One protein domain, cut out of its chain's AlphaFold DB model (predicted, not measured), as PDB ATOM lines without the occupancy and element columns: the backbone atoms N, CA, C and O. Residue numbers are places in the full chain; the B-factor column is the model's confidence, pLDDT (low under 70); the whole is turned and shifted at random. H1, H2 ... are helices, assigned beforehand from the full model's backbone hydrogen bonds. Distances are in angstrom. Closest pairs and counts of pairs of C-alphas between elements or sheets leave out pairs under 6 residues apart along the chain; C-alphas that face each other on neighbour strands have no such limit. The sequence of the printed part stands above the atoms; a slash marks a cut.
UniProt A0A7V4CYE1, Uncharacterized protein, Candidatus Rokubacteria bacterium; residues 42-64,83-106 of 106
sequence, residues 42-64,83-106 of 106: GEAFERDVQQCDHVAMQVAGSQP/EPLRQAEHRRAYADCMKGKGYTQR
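AT A GLANCE: This is residues 42 to 64 and 83 to 106 of the 106 residues of an uncharacterized protein of Candidatus Rokubacteria bacterium (UniProt A0A7V4CYE1). Two long helices, H1 and H2, cross as a slanted X, one packed on the other and running opposite ways, with a short tail, residues 101 to 106, after H2. The printed part has 47 residues with two named helices, H1 then H2, and no named strand; its class is all helix. It is only just compact, close to loose, with a radius of gyration of the C-alphas of 11.0 A, and elongated, spanning 34 by 19 by 15 A.

HOW THE PARTS SIT: Look first at H1, residues 42 to 62, then at H2, residues 84 to 100. They touch, the closest C-alphas being those of Ala 56 and His 90, 4.6 A apart. Their lines stand at a steep tilt of 44 degrees, opposite ways. In both helices every O i to N i+4 pair is within hydrogen-bond range.

IN THESE COORDINATES: Find C-alpha 42 at (-20.793, 3.816, -35.078); from there H1 runs 30.3 A to C-alpha 62. H2 runs 24.3 A from C-alpha 84 to C-alpha 100 at (-21.226, -11.211, -23.551).

THE WHOLE: The C-alphas farthest apart, Gly 42 and Pro 64, are 35.9 A apart. Residues 65 to 82 are not printed; C-alphas 64 and 83 stand 13.9 A apart across the cut. Look for pLDDT under 70 at residues 62 to 64 and 83 to 85.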
ATOM      1  N   GLY A  42     -21.452   2.581 -35.532       75.31
ATOM      2  CA  GLY A  42     -20.793   3.816 -35.078       75.31
ATOM      3  C   GLY A  42     -20.781   4.065 -33.569       75.31
ATOM      4  O   GLY A  42     -20.013   3.453 -32.832       75.31
ATOM      5  N   GLU A  43     -21.657   4.957 -33.105       82.25
ATOM      6  CA  GLU A  43     -21.710   5.408 -31.706       82.25
ATOM      7  C   GLU A  43     -22.119   4.315 -30.710       82.25
ATOM      8  O   GLU A  43     -21.702   4.324 -29.550       82.25
ATOM      9  N   ALA A  44     -22.976   3.377 -31.122       84.19
ATOM     10  CA  ALA A  44     -23.378   2.267 -30.263       84.19
ATOM     11  C   ALA A  44     -22.219   1.279 -30.087       84.19
ATOM     12  O   ALA A  44     -21.940   0.857 -28.964       84.19
ATOM     13  N   PHE A  45     -21.481   1.013 -31.170       86.06
ATOM     14  CA  PHE A  45     -20.237   0.252 -31.110       86.06
ATOM     15  C   PHE A  45     -19.194   0.945 -30.226       86.06
ATOM     16  O   PHE A  45     -18.613   0.313 -29.350       86.06
ATOM     17  N   GLU A  46     -18.999   2.255 -30.386       84.88
ATOM     18  CA  GLU A  46     -18.065   3.026 -29.561       84.88
ATOM     19  C   GLU A  46     -18.392   2.974 -28.072       84.88
ATOM     20  O   GLU A  46     -17.486   2.792 -27.259       84.88
ATOM     21  N   ARG A  47     -19.671   3.109 -27.704       87.88
ATOM     22  CA  ARG A  47     -20.097   3.003 -26.304       87.88
ATOM     23  C   ARG A  47     -19.836   1.617 -25.735       87.88
ATOM     24  O   ARG A  47     -19.338   1.514 -24.616       87.88
ATOM     25  N   ASP A  48     -20.132   0.566 -26.495       90.50
ATOM     26  CA  ASP A  48     -19.862  -0.806 -26.065       90.50
ATOM     27  C   ASP A  48     -18.361  -1.059 -25.889       90.50
ATOM     28  O   ASP A  48     -17.956  -1.619 -24.871       90.50
ATOM     29  N   VAL A  49     -17.536  -0.587 -26.828       88.69
ATOM     30  CA  VAL A  49     -16.073  -0.681 -26.750       88.69
ATOM     31  C   VAL A  49     -15.536   0.066 -25.531       88.69
ATOM     32  O   VAL A  49     -14.778  -0.517 -24.763       88.69
ATOM     33  N   GLN A  50     -15.956   1.317 -25.307       87.12
ATOM     34  CA  GLN A  50     -15.543   2.111 -24.143       87.12
ATOM     35  C   GLN A  50     -15.956   1.458 -22.825       87.12
ATOM     36  O   GLN A  50     -15.180   1.426 -21.871       87.12
ATOM     37  N   GLN A  51     -17.174   0.918 -22.766       91.06
ATOM     38  CA  GLN A  51     -17.661   0.230 -21.579       91.06
ATOM     39  C   GLN A  51     -16.845  -1.039 -21.308       91.06
ATOM     40  O   GLN A  51     -16.443  -1.270 -20.169       91.06
ATOM     41  N   CYS A  52     -16.581  -1.848 -22.336       90.62
ATOM     42  CA  CYS A  52     -15.792  -3.064 -22.177       90.62
ATOM     43  C   CYS A  52     -14.326  -2.778 -21.854       90.62
ATOM     44  O   CYS A  52     -13.742  -3.505 -21.053       90.62
ATOM     45  N   ASP A  53     -13.742  -1.712 -22.400       88.38
ATOM     46  CA  ASP A  53     -12.394  -1.270 -22.042       88.38
ATOM     47  C   ASP A  53     -12.321  -0.821 -20.573       88.38
ATOM     48  O   ASP A  53     -11.432  -1.236 -19.830       88.38
ATOM     49  N   HIS A  54     -13.323  -0.073 -20.101       86.75
ATOM     50  CA  HIS A  54     -13.407   0.331 -18.700       86.75
ATOM     51  C   HIS A  54     -13.522  -0.867 -17.745       86.75
ATOM     52  O   HIS A  54     -12.811  -0.930 -16.741       86.75
ATOM     53  N   VAL A  55     -14.379  -1.842 -18.068       88.88
ATOM     54  CA  VAL A  55     -14.499  -3.092 -17.297       88.88
ATOM     55  C   VAL A  55     -13.172  -3.850 -17.294       88.88
ATOM     56  O   VAL A  55     -12.709  -4.276 -16.237       88.88
ATOM     57  N   ALA A  56     -12.521  -3.966 -18.451       86.88
ATOM     58  CA  ALA A  56     -11.237  -4.640 -18.577       86.88
ATOM     59  C   ALA A  56     -10.138  -3.979 -17.734       86.88
ATOM     60  O   ALA A  56      -9.371  -4.677 -17.070       86.88
ATOM     61  N   MET A  57     -10.093  -2.644 -17.693       82.75
ATOM     62  CA  MET A  57      -9.181  -1.901 -16.821       82.75
ATOM     63  C   MET A  57      -9.460  -2.148 -15.334       82.75
ATOM     64  O   MET A  57      -8.513  -2.318 -14.565       82.75
ATOM     65  N   GLN A  58     -10.730  -2.208 -14.914       84.81
ATOM     66  CA  GLN A  58     -11.078  -2.503 -13.520       84.81
ATOM     67  C   GLN A  58     -10.654  -3.916 -13.112       84.81
ATOM     68  O   GLN A  58     -10.059  -4.084 -12.048       84.81
ATOM     69  N   VAL A  59     -10.906  -4.923 -13.954       82.81
ATOM     70  CA  VAL A  59     -10.512  -6.317 -13.687       82.81
ATOM     71  C   VAL A  59      -8.990  -6.443 -13.625       82.81
ATOM     72  O   VAL A  59      -8.447  -6.963 -12.651       82.81
ATOM     73  N   ALA A  60      -8.285  -5.870 -14.602       78.69
ATOM     74  CA  ALA A  60      -6.826  -5.870 -14.646       78.69
ATOM     75  C   ALA A  60      -6.184  -5.083 -13.476       78.69
ATOM     76  O   ALA A  60      -5.061  -5.371 -13.051       78.69
ATOM     77  N   GLY A  61      -6.889  -4.086 -12.933       73.81
ATOM     78  CA  GLY A  61      -6.483  -3.320 -11.752       73.81
ATOM     79  C   GLY A  61      -6.780  -4.010 -10.418       73.81
ATOM     80  O   GLY A  61      -6.096  -3.735  -9.434       73.81
ATOM     81  N   SER A  62      -7.763  -4.912 -10.389       69.81
ATOM     82  CA  SER A  62      -8.283  -5.550  -9.172       69.81
ATOM     83  C   SER A  62      -7.627  -6.899  -8.850       69.81
ATOM     84  O   SER A  62      -7.944  -7.491  -7.820       69.81
ATOM     85  N   GLN A  63      -6.717  -7.402  -9.695       61.22
ATOM     86  CA  GLN A  63      -6.025  -8.660  -9.417       61.22
ATOM     87  C   GLN A  63      -5.156  -8.573  -8.141       61.22
ATOM     88  O   GLN A  63      -4.234  -7.745  -8.071       61.22
ATOM     89  N   PRO A  64      -5.409  -9.440  -7.139       50.31
ATOM     90  CA  PRO A  64      -4.601  -9.511  -5.929       50.31
ATOM     91  C   PRO A  64      -3.196 -10.017  -6.283       50.31
ATOM     92  O   PRO A  64      -3.040 -11.082  -6.870       50.31
ATOM     93  N   GLU A  83       1.884  -3.758 -17.220       66.44
ATOM     94  CA  GLU A  83       2.654  -4.979 -16.934       66.44
ATOM     95  C   GLU A  83       2.091  -6.156 -17.762       66.44
ATOM     96  O   GLU A  83       0.864  -6.281 -17.848       66.44
ATOM     97  N   PRO A  84       2.916  -7.022 -18.381       67.44
ATOM     98  CA  PRO A  84       2.452  -8.008 -19.367       67.44
ATOM     99  C   PRO A  84       1.287  -8.889 -18.888       67.44
ATOM    100  O   PRO A  84       0.388  -9.217 -19.666       67.44
ATOM    101  N   LEU A  85       1.266  -9.225 -17.593       65.81
ATOM    102  CA  LEU A  85       0.177  -9.957 -16.937       65.81
ATOM    103  C   LEU A  85      -1.110  -9.127 -16.842       65.81
ATOM    104  O   LEU A  85      -2.186  -9.608 -17.194       65.81
ATOM    105  N   ARG A  86      -0.998  -7.849 -16.469       71.75
ATOM    106  CA  ARG A  86      -2.117  -6.897 -16.457       71.75
ATOM    107  C   ARG A  86      -2.672  -6.680 -17.868       71.75
ATOM    108  O   ARG A  86      -3.882  -6.565 -18.042       71.75
ATOM    109  N   GLN A  87      -1.814  -6.677 -18.887       77.50
ATOM    110  CA  GLN A  87      -2.239  -6.585 -20.284       77.50
ATOM    111  C   GLN A  87      -2.930  -7.866 -20.778       77.50
ATOM    112  O   GLN A  87      -3.876  -7.799 -21.564       77.50
ATOM    113  N   ALA A  88      -2.474  -9.045 -20.344       78.88
ATOM    114  CA  ALA A  88      -3.148 -10.306 -20.645       78.88
ATOM    115  C   ALA A  88      -4.550 -10.354 -20.019       78.88
ATOM    116  O   ALA A  88      -5.508 -10.702 -20.713       78.88
ATOM    117  N   GLU A  89      -4.681  -9.928 -18.761       83.81
ATOM    118  CA  GLU A  89      -5.972  -9.892 -18.074       83.81
ATOM    119  C   GLU A  89      -6.928  -8.868 -18.685       83.81
ATOM    120  O   GLU A  89      -8.090  -9.186 -18.932       83.81
ATOM    121  N   HIS A  90      -6.434  -7.668 -19.003       86.69
ATOM    122  CA  HIS A  90      -7.216  -6.661 -19.722       86.69
ATOM    123  C   HIS A  90      -7.766  -7.232 -21.033       86.69
ATOM    124  O   HIS A  90      -8.973  -7.200 -21.257       86.69
ATOM    125  N   ARG A  91      -6.917  -7.855 -21.864       86.12
ATOM    126  CA  ARG A  91      -7.357  -8.450 -23.137       86.12
ATOM    127  C   ARG A  91      -8.410  -9.538 -22.946       86.12
ATOM    128  O   ARG A  91      -9.355  -9.600 -23.731       86.12
ATOM    129  N   ARG A  92      -8.264 -10.377 -21.918       87.69
ATOM    130  CA  ARG A  92      -9.235 -11.427 -21.591       87.69
ATOM    131  C   ARG A  92     -10.576 -10.828 -21.168       87.69
ATOM    132  O   ARG A  92     -11.590 -11.132 -21.787       87.69
ATOM    133  N   ALA A  93     -10.567  -9.942 -20.176       89.69
ATOM    134  CA  ALA A  93     -11.770  -9.300 -19.655       89.69
ATOM    135  C   ALA A  93     -12.493  -8.468 -20.730       89.69
ATOM    136  O   ALA A  93     -13.721  -8.489 -20.819       89.69
ATOM    137  N   TYR A  94     -11.732  -7.792 -21.594       90.38
ATOM    138  CA  TYR A  94     -12.262  -7.072 -22.747       90.38
ATOM    139  C   TYR A  94     -12.976  -8.020 -23.721       90.38
ATOM    140  O   TYR A  94     -14.134  -7.791 -24.076       90.38
ATOM    141  N   ALA A  95     -12.316  -9.114 -24.119       90.62
ATOM    142  CA  ALA A  95     -12.887 -10.096 -25.035       90.62
ATOM    143  C   ALA A  95     -14.142 -10.773 -24.460       90.62
ATOM    144  O   ALA A  95     -15.112 -10.982 -25.190       90.62
ATOM    145  N   ASP A  96     -14.149 -11.082 -23.163       93.81
ATOM    146  CA  ASP A  96     -15.299 -11.681 -22.482       93.81
ATOM    147  C   ASP A  96     -16.489 -10.709 -22.432       93.81
ATOM    148  O   ASP A  96     -17.620 -11.103 -22.728       93.81
ATOM    149  N   CYS A  97     -16.245  -9.421 -22.163       94.06
ATOM    150  CA  CYS A  97     -17.281  -8.386 -22.214       94.06
ATOM    151  C   CYS A  97     -17.881  -8.230 -23.621       94.06
ATOM    152  O   CYS A  97     -19.107  -8.209 -23.775       94.06
ATOM    153  N   MET A  98     -17.035  -8.175 -24.655       92.88
ATOM    154  CA  MET A  98     -17.486  -8.061 -26.046       92.88
ATOM    155  C   MET A  98     -18.335  -9.274 -26.453       92.88
ATOM    156  O   MET A  98     -19.445  -9.108 -26.968       92.88
ATOM    157  N   LYS A  99     -17.889 -10.497 -26.139       93.25
ATOM    158  CA  LYS A  99     -18.666 -11.725 -26.385       93.25
ATOM    159  C   LYS A  99     -19.993 -11.736 -25.627       93.25
ATOM    160  O   LYS A  99     -21.019 -12.072 -26.213       93.25
ATOM    161  N   GLY A 100     -20.006 -11.313 -24.361       92.81
ATOM    162  CA  GLY A 100     -21.226 -11.211 -23.551       92.81
ATOM    163  C   GLY A 100     -22.261 -10.234 -24.123       92.81
ATOM    164  O   GLY A 100     -23.463 -10.441 -23.973       92.81
ATOM    165  N   LYS A 101     -21.813  -9.205 -24.850       92.06
ATOM    166  CA  LYS A 101     -22.677  -8.269 -25.589       92.06
ATOM    167  C   LYS A 101     -23.110  -8.787 -26.967       92.06
ATOM    168  O   LYS A 101     -23.842  -8.084 -27.671       92.06
ATOM    169  N   GLY A 102     -22.699  -9.994 -27.355       91.62
ATOM    170  CA  GLY A 102     -23.039 -10.624 -28.630       91.62
ATOM    171  C   GLY A 102     -22.139 -10.217 -29.795       91.62
ATOM    172  O   GLY A 102     -22.560 -10.350 -30.942       91.62
ATOM    173  N   TYR A 103     -20.939  -9.695 -29.522       91.00
ATOM    174  CA  TYR A 103     -19.940  -9.480 -30.566       91.00
ATOM    175  C   TYR A 103     -19.160 -10.762 -30.852       91.00
ATOM    176  O   TYR A 103     -18.788 -11.508 -29.944       91.00
ATOM    177  N   THR A 104     -18.853 -10.977 -32.123       88.69
ATOM    178  CA  THR A 104     -17.969 -12.036 -32.603       88.69
ATOM    179  C   THR A 104     -16.637 -11.451 -33.037       88.69
ATOM    180  O   THR A 104     -16.598 -10.383 -33.650       88.69
ATOM    181  N   GLN A 105     -15.554 -12.160 -32.730       85.44
ATOM    182  CA  GLN A 105     -14.230 -11.817 -33.234       85.44
ATOM    183  C   GLN A 105     -14.108 -12.313 -34.682       85.44
ATOM    184  O   GLN A 105     -14.445 -13.467 -34.951       85.44
ATOM    185  N   ARG A 106     -13.701 -11.434 -35.599       71.56
ATOM    186  CA  ARG A 106     -13.443 -11.746 -37.011       71.56
ATOM    187  C   ARG A 106     -12.015 -12.223 -37.232       71.56
ATOM    188  O   ARG A 106     -11.122 -11.765 -36.484       71.56
TER     189      ARG A 106